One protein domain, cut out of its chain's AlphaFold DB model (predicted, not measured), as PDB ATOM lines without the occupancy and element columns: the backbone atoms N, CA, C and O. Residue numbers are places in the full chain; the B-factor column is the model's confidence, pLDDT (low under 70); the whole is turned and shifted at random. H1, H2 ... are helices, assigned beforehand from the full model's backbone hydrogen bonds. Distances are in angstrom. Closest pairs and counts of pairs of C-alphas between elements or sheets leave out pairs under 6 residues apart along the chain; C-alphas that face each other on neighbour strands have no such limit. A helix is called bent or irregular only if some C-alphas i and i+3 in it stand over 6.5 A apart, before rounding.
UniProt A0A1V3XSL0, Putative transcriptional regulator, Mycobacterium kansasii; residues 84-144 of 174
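This is residues 84 to 144 of the 174 residues of the protein "Putative transcriptional regulator" of Mycobacterium kansasii (UniProt A0A1V3XSL0). Three helices make an open, nearly triangular frame: H2 is the base, H1 folds back over its first part as one side of a V, and H3 slants back from beyond its other end as a separate third side. H1 and H3 lean towards each other from the two ends of the base, with no contact between them, and the first and last printed C-alphas come to 12.0 A from each other across the opening. The printed part has 61 residues with three named helices, in the order H1, H2, H3, and no named strand; its class is all helix. It is loose, with a radius of gyration of the C-alphas of 14.3 A, and elongated, spanning 41 by 21 by 16 A.

Find C-alpha 84 at (50.561, 51.364, 42.448); from there H1, residues 84 to 100, runs 23.7 A to C-alpha 100 at (48.822, 54.484, 18.983), with z falling most of the way. Pass over the three residues between them, 101 to 103, and look for C-alpha 104 at (44.951, 58.252, 27.157), where H2, residues 104 to 120, begins; it measures 23.9 A from first to last C-alpha. Pass over the eight residues 121 to 128 to reach H3, residues 129 to 142, which runs 19.9 A and ends at C-alpha 142, (40.334, 42.787, 49.619).

Start at H1 and look across to H2: the two touch, with 15 pairs of C-alphas within 8 A. Their closest C-alphas are those of Ala 93 and Leu 108, 4.9 A apart. Their lines stand at a steep tilt of 49 degrees, and they run opposite ways; their centres are 10.9 A apart. Go on to H3 and you find that it touches no helix. H2 and H3 are apart, but only just, with their closest C-alphas 8.2 A from each other. H1 and H3 are apart. Check the backbone of H1, H2 and H3, and in each of them every O i to N i+4 pair is within hydrogen-bond range. None of the helices is bent or irregular.

Look for the two C-alphas farthest apart at Ala 98, in H1, and Ala 127, between H2 and H3; they are 41.8 A apart. The printed part runs from residue 84 to residue 144 with no cut. The link from H1 to H2 is tight, the link from H2 to H3 is short, and no link is long. In the B-factor column the mean pLDDT of the printed part is 86.3, and residues 84, 122 and 144 of this predicted model are under 70.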
ATOM      1  N   GLU A  84      49.779  52.163  43.379       68.56
ATOM      2  CA  GLU A  84      50.561  51.364  42.448       68.56
ATOM      3  C   GLU A  84      49.697  50.810  41.310       68.56
ATOM      4  O   GLU A  84      50.098  50.902  40.160       68.56
ATOM      5  N   LEU A  85      48.488  50.298  41.580       78.50
ATOM      6  CA  LEU A  85      47.599  49.830  40.512       78.50
ATOM      7  C   LEU A  85      47.146  50.995  39.631       78.50
ATOM      8  O   LEU A  85      47.280  50.925  38.413       78.50
ATOM      9  N   ALA A  86      46.655  52.073  40.246       78.75
ATOM     10  CA  ALA A  86      46.260  53.269  39.511       78.75
ATOM     11  C   ALA A  86      47.446  53.843  38.714       78.75
ATOM     12  O   ALA A  86      47.295  54.190  37.548       78.75
ATOM     13  N   GLY A  87      48.638  53.871  39.312       80.69
ATOM     14  CA  GLY A  87      49.887  54.293  38.683       80.69
ATOM     15  C   GLY A  87      50.296  53.402  37.514       80.69
ATOM     16  O   GLY A  87      50.620  53.922  36.454       80.69
ATOM     17  N   ARG A  88      50.215  52.075  37.657       86.44
ATOM     18  CA  ARG A  88      50.488  51.115  36.575       86.44
ATOM     19  C   ARG A  88      49.498  51.269  35.427       86.44
ATOM     20  O   ARG A  88      49.927  51.322  34.279       86.44
ATOM     21  N   LEU A  89      48.200  51.381  35.720       91.19
ATOM     22  CA  LEU A  89      47.165  51.586  34.701       91.19
ATOM     23  C   LEU A  89      47.357  52.924  33.975       91.19
ATOM     24  O   LEU A  89      47.302  52.959  32.749       91.19
ATOM     25  N   MET A  90      47.655  54.006  34.702       88.31
ATOM     26  CA  MET A  90      47.951  55.317  34.111       88.31
ATOM     27  C   MET A  90      49.231  55.297  33.268       88.31
ATOM     28  O   MET A  90      49.219  55.790  32.145       88.31
ATOM     29  N   ALA A  91      50.315  54.697  33.760       92.06
ATOM     30  CA  ALA A  91      51.570  54.585  33.018       92.06
ATOM     31  C   ALA A  91      51.394  53.762  31.732       92.06
ATOM     32  O   ALA A  91      51.845  54.184  30.669       92.06
ATOM     33  N   ALA A  92      50.686  52.631  31.807       91.38
ATOM     34  CA  ALA A  92      50.368  51.803  30.647       91.38
ATOM     35  C   ALA A  92      49.481  52.548  29.637       91.38
ATOM     36  O   ALA A  92      49.734  52.483  28.433       91.38
ATOM     37  N   ALA A  93      48.485  53.299  30.114       95.00
ATOM     38  CA  ALA A  93      47.621  54.103  29.257       95.00
ATOM     39  C   ALA A  93      48.394  55.213  28.533       95.00
ATOM     40  O   ALA A  93      48.221  55.385  27.330       95.00
ATOM     41  N   ILE A  94      49.283  55.921  29.237       94.38
ATOM     42  CA  ILE A  94      50.147  56.956  28.653       94.38
ATOM     43  C   ILE A  94      51.090  56.344  27.610       94.38
ATOM     44  O   ILE A  94      51.179  56.859  26.499       94.38
ATOM     45  N   ALA A  95      51.759  55.234  27.934       94.19
ATOM     46  CA  ALA A  95      52.697  54.574  27.025       94.19
ATOM     47  C   ALA A  95      52.015  54.092  25.734       94.19
ATOM     48  O   ALA A  95      52.531  54.298  24.633       94.19
ATOM     49  N   ARG A  96      50.826  53.490  25.853       95.25
ATOM     50  CA  ARG A  96      50.045  53.047  24.694       95.25
ATOM     51  C   ARG A  96      49.497  54.228  23.895       95.25
ATOM     52  O   ARG A  96      49.663  54.230  22.684       95.25
ATOM     53  N   SER A  97      48.938  55.242  24.556       95.56
ATOM     54  CA  SER A  97      48.468  56.477  23.910       95.56
ATOM     55  C   SER A  97      49.576  57.155  23.097       95.56
ATOM     56  O   SER A  97      49.352  57.526  21.950       95.56
ATOM     57  N   ALA A  98      50.798  57.220  23.634       93.69
ATOM     58  CA  ALA A  98      51.952  57.769  22.923       93.69
ATOM     59  C   ALA A  98      52.342  56.965  21.668       93.69
ATOM     60  O   ALA A  98      52.929  57.523  20.746       93.69
ATOM     61  N   THR A  99      52.020  55.668  21.625       95.38
ATOM     62  CA  THR A  99      52.358  54.779  20.501       95.38
ATOM     63  C   THR A  99      51.244  54.713  19.455       95.38
ATOM     64  O   THR A  99      51.529  54.682  18.261       95.38
ATOM     65  N   THR A 100      49.977  54.673  19.878       93.62
ATOM     66  CA  THR A 100      48.822  54.484  18.983       93.62
ATOM     67  C   THR A 100      48.128  55.786  18.592       93.62
ATOM     68  O   THR A 100      47.378  55.803  17.619       93.62
ATOM     69  N   GLY A 101      48.353  56.874  19.335       92.81
ATOM     70  CA  GLY A 101      47.641  58.144  19.172       92.81
ATOM     71  C   GLY A 101      46.223  58.151  19.761       92.81
ATOM     72  O   GLY A 101      45.551  59.178  19.701       92.81
ATOM     73  N   GLU A 102      45.761  57.040  20.346       94.94
ATOM     74  CA  GLU A 102      44.468  56.972  21.039       94.94
ATOM     75  C   GLU A 102      44.462  57.889  22.279       94.94
ATOM     76  O   GLU A 102      45.491  58.010  22.955       94.94
ATOM     77  N   PRO A 103      43.325  58.502  22.659       95.88
ATOM     78  CA  PRO A 103      43.240  59.308  23.873       95.88
ATOM     79  C   PRO A 103      43.568  58.489  25.130       95.88
ATOM     80  O   PRO A 103      42.933  57.472  25.412       95.88
ATOM     81  N   ALA A 104      44.510  58.964  25.951       90.69
ATOM     82  CA  ALA A 104      44.951  58.252  27.157       90.69
ATOM     83  C   ALA A 104      43.804  57.894  28.121       90.69
ATOM     84  O   ALA A 104      43.855  56.859  28.778       90.69
ATOM     85  N   ALA A 105      42.753  58.717  28.189       90.75
ATOM     86  CA  ALA A 105      41.577  58.443  29.014       90.75
ATOM     87  C   ALA A 105      40.767  57.228  28.522       90.75
ATOM     88  O   ALA A 105      40.272  56.452  29.338       90.75
ATOM     89  N   GLU A 106      40.646  57.039  27.208       92.81
ATOM     90  CA  GLU A 106      39.941  55.894  26.617       92.81
ATOM     91  C   GLU A 106      40.738  54.608  26.827       92.81
ATOM     92  O   GLU A 106      40.202  53.616  27.320       92.81
ATOM     93  N   VAL A 107      42.048  54.666  26.575       95.81
ATOM     94  CA  VAL A 107      42.964  53.549  26.830       95.81
ATOM     95  C   VAL A 107      42.960  53.163  28.310       95.81
ATOM     96  O   VAL A 107      42.914  51.980  28.642       95.81
ATOM     97  N   LEU A 108      42.967  54.147  29.214       94.19
ATOM     98  CA  LEU A 108      42.896  53.909  30.653       94.19
ATOM     99  C   LEU A 108      41.598  53.202  31.047       94.19
ATOM    100  O   LEU A 108      41.642  52.247  31.820       94.19
ATOM    101  N   ASN A 109      40.456  53.647  30.515       91.75
ATOM    102  CA  ASN A 109      39.167  53.014  30.781       91.75
ATOM    103  C   ASN A 109      39.143  51.561  30.301       91.75
ATOM    104  O   ASN A 109      38.667  50.697  31.036       91.75
ATOM    105  N   GLN A 110      39.698  51.280  29.120       93.31
ATOM    106  CA  GLN A 110      39.791  49.915  28.606       93.31
ATOM    107  C   GLN A 110      40.670  49.037  29.505       93.31
ATOM    108  O   GLN A 110      40.231  47.984  29.954       93.31
ATOM    109  N   LEU A 111      41.876  49.501  29.851       94.00
ATOM    110  CA  LEU A 111      42.794  48.763  30.724       94.00
ATOM    111  C   LEU A 111      42.198  48.509  32.115       94.00
ATOM    112  O   LEU A 111      42.351  47.422  32.670       94.00
ATOM    113  N   ALA A 112      41.503  49.496  32.683       90.31
ATOM    114  CA  ALA A 112      40.809  49.346  33.958       90.31
ATOM    115  C   ALA A 112      39.652  48.339  33.861       90.31
ATOM    116  O   ALA A 112      39.453  47.549  34.786       90.31
ATOM    117  N   HIS A 113      38.913  48.343  32.747       88.31
ATOM    118  CA  HIS A 113      37.846  47.380  32.491       88.31
ATOM    119  C   HIS A 113      38.394  45.953  32.402       88.31
ATOM    120  O   HIS A 113      37.921  45.076  33.122       88.31
ATOM    121  N   ASP A 114      39.431  45.735  31.595       90.81
ATOM    122  CA  ASP A 114      40.056  44.424  31.398       90.81
ATOM    123  C   ASP A 114      40.621  43.874  32.714       90.81
ATOM    124  O   ASP A 114      40.414  42.711  33.065       90.81
ATOM    125  N   TYR A 115      41.273  44.737  33.497       88.31
ATOM    126  CA  TYR A 115      41.773  44.383  34.822       88.31
ATOM    127  C   TYR A 115      40.637  44.022  35.794       88.31
ATOM    128  O   TYR A 115      40.733  43.042  36.535       88.31
ATOM    129  N   GLY A 116      39.529  44.769  35.761       85.69
ATOM    130  CA  GLY A 116      38.325  44.461  36.533       85.69
ATOM    131  C   GLY A 116      37.721  43.102  36.170       85.69
ATOM    132  O   GLY A 116      37.379  42.329  37.066       85.69
ATOM    133  N   GLN A 117      37.657  42.769  34.877       85.25
ATOM    134  CA  GLN A 117      37.193  41.462  34.399       85.25
ATOM    135  C   GLN A 117      38.116  40.330  34.855       85.25
ATOM    136  O   GLN A 117      37.641  39.299  35.326       85.25
ATOM    137  N   MET A 118      39.437  40.527  34.796       84.31
ATOM    138  CA  MET A 118      40.412  39.539  35.267       84.31
ATOM    139  C   MET A 118      40.213  39.202  36.751       84.31
ATOM    140  O   MET A 118      40.242  38.029  37.123       84.31
ATOM    141  N   ILE A 119      39.966  40.207  37.596       82.19
ATOM    142  CA  ILE A 119      39.669  39.988  39.019       82.19
ATOM    143  C   ILE A 119      38.296  39.324  39.200       82.19
ATOM    144  O   ILE A 119      38.137  38.448  40.052       82.19
ATOM    145  N   GLY A 120      37.307  39.720  38.394       77.44
ATOM    146  CA  GLY A 120      35.945  39.181  38.433       77.44
ATOM    147  C   GLY A 120      35.839  37.713  38.010       77.44
ATOM    148  O   GLY A 120      35.028  36.982  38.572       77.44
ATOM    149  N   ASN A 121      36.694  37.252  37.092       76.81
ATOM    150  CA  ASN A 121      36.682  35.884  36.560       76.81
ATOM    151  C   ASN A 121      36.944  34.799  37.619       76.81
ATOM    152  O   ASN A 121      36.569  33.646  37.420       76.81
ATOM    153  N   GLY A 122      37.560  35.152  38.750       69.25
ATOM    154  CA  GLY A 122      37.760  34.242  39.879       69.25
ATOM    155  C   GLY A 122      36.553  34.113  40.814       69.25
ATOM    156  O   GLY A 122      36.655  33.434  41.836       69.25
ATOM    157  N   VAL A 123      35.433  34.786  40.523       75.06
ATOM    158  CA  VAL A 123      34.268  34.844  41.409       75.06
ATOM    159  C   VAL A 123      33.056  34.159  40.784       75.06
ATOM    160  O   VAL A 123      32.736  34.359  39.616       75.06
ATOM    161  N   ALA A 124      32.357  33.349  41.585       77.56
ATOM    162  CA  ALA A 124      31.119  32.705  41.165       77.56
ATOM    163  C   ALA A 124      30.082  33.745  40.713       77.56
ATOM    164  O   ALA A 124      29.927  34.795  41.345       77.56
ATOM    165  N   LYS A 125      29.354  33.432  39.634       81.06
ATOM    166  CA  LYS A 125      28.331  34.323  39.086       81.06
ATOM    167  C   LYS A 125      27.258  34.586  40.156       81.06
ATOM    168  O   LYS A 125      26.646  33.629  40.633       81.06
ATOM    169  N   PRO A 126      27.030  35.848  40.549       83.00
ATOM    170  CA  PRO A 126      26.035  36.172  41.560       83.00
ATOM    171  C   PRO A 126      24.625  35.839  41.055       83.00
ATOM    172  O   PRO A 126      24.322  36.018  39.875       83.00
ATOM    173  N   ALA A 127      23.772  35.353  41.960       85.00
ATOM    174  CA  ALA A 127      22.400  34.951  41.641       85.00
ATOM    175  C   ALA A 127      21.481  36.150  41.347       85.00
ATOM    176  O   ALA A 127      20.566  36.044  40.535       85.00
ATOM    177  N   ASP A 128      21.743  37.293  41.983       88.62
ATOM    178  CA  ASP A 128      20.988  38.531  41.822       88.62
ATOM    179  C   ASP A 128      21.881  39.778  42.003       88.62
ATOM    180  O   ASP A 128      23.089  39.695  42.254       88.62
ATOM    181  N   ALA A 129      21.278  40.962  41.866       85.31
ATOM    182  CA  ALA A 129      21.975  42.238  42.008       85.31
ATOM    183  C   ALA A 129      22.503  42.493  43.434       85.31
ATOM    184  O   ALA A 129      23.517  43.174  43.595       85.31
ATOM    185  N   ALA A 130      21.843  41.957  44.466       85.38
ATOM    186  CA  ALA A 130      22.271  42.126  45.852       85.38
ATOM    187  C   ALA A 130      23.536  41.303  46.133       85.38
ATOM    188  O   ALA A 130      24.517  41.835  46.659       85.38
ATOM    189  N   ALA A 131      23.560  40.049  45.684       85.50
ATOM    190  CA  ALA A 131      24.726  39.179  45.720       85.50
ATOM    191  C   ALA A 131      25.884  39.759  44.894       85.50
ATOM    192  O   ALA A 131      27.034  39.721  45.332       85.50
ATOM    193  N   ALA A 132      25.594  40.355  43.731       85.88
ATOM    194  CA  ALA A 132      26.604  41.017  42.907       85.88
ATOM    195  C   ALA A 132      27.246  42.208  43.633       85.88
ATOM    196  O   ALA A 132      28.472  42.361  43.622       85.88
ATOM    197  N   LEU A 133      26.435  43.031  44.305       85.69
ATOM    198  CA  LEU A 133      26.927  44.144  45.110       85.69
ATOM    199  C   LEU A 133      27.788  43.646  46.276       85.69
ATOM    200  O   LEU A 133      28.874  44.176  46.496       85.69
ATOM    201  N   GLU A 134      27.353  42.616  47.000       85.44
ATOM    202  CA  GLU A 134      28.112  42.066  48.125       85.44
ATOM    203  C   GLU A 134      29.475  41.515  47.684       85.44
ATOM    204  O   GLU A 134      30.505  41.823  48.294       85.44
ATOM    205  N   VAL A 135      29.493  40.757  46.585       86.12
ATOM    206  CA  VAL A 135      30.715  40.270  45.940       86.12
ATOM    207  C   VAL A 135      31.638  41.432  45.581       86.12
ATOM    208  O   VAL A 135      32.816  41.412  45.935       86.12
ATOM    209  N   THR A 136      31.101  42.475  44.949       84.69
ATOM    210  CA  THR A 136      31.875  43.656  44.542       84.69
ATOM    211  C   THR A 136      32.489  44.359  45.751       84.69
ATOM    212  O   THR A 136      33.688  44.632  45.771       84.69
ATOM    213  N   LEU A 137      31.707  44.599  46.810       86.12
ATOM    214  CA  LEU A 137      32.195  45.216  48.047       86.12
ATOM    215  C   LEU A 137      33.292  44.372  48.708       86.12
ATOM    216  O   LEU A 137      34.262  44.921  49.229       86.12
ATOM    217  N   ARG A 138      33.156  43.043  48.687       83.94
ATOM    218  CA  ARG A 138      34.150  42.112  49.230       83.94
ATOM    219  C   ARG A 138      35.462  42.171  48.453       83.94
ATOM    220  O   ARG A 138      36.520  42.262  49.073       83.94
ATOM    221  N   VAL A 139      35.394  42.154  47.123       82.12
ATOM    222  CA  VAL A 139      36.562  42.280  46.238       82.12
ATOM    223  C   VAL A 139      37.253  43.625  46.463       82.12
ATOM    224  O   VAL A 139      38.445  43.653  46.749       82.12
ATOM    225  N   LEU A 140      36.505  44.731  46.459       79.12
ATOM    226  CA  LEU A 140      37.048  46.068  46.709       79.12
ATOM    227  C   LEU A 140      37.743  46.169  48.077       79.12
ATOM    228  O   LEU A 140      38.850  46.693  48.165       79.12
ATOM    229  N   ARG A 141      37.155  45.608  49.141       80.06
ATOM    230  CA  ARG A 141      37.795  45.565  50.471       80.06
ATOM    231  C   ARG A 141      39.078  44.737  50.486       80.06
ATOM    232  O   ARG A 141      40.036  45.131  51.144       80.06
ATOM    233  N   ARG A 142      39.118  43.608  49.767       76.12
ATOM    234  CA  ARG A 142      40.334  42.787  49.619       76.12
ATOM    235  C   ARG A 142      41.464  43.568  48.943       76.12
ATOM    236  O   ARG A 142      42.618  43.379  49.302       76.12
ATOM    237  N   HIS A 143      41.106  44.465  48.032       71.81
ATOM    238  CA  HIS A 143      41.999  45.407  47.358       71.81
ATOM    239  C   HIS A 143      42.256  46.700  48.166       71.81
ATOM    240  O   HIS A 143      42.768  47.692  47.663       71.81
ATOM    241  N   GLY A 144      41.903  46.730  49.457       69.44
ATOM    242  CA  GLY A 144      42.214  47.858  50.343       69.44
ATOM    243  C   GLY A 144      41.374  49.119  50.106       69.44
ATOM    244  O   GLY A 144      41.642  50.155  50.723       69.44
TER     245      GLY A 144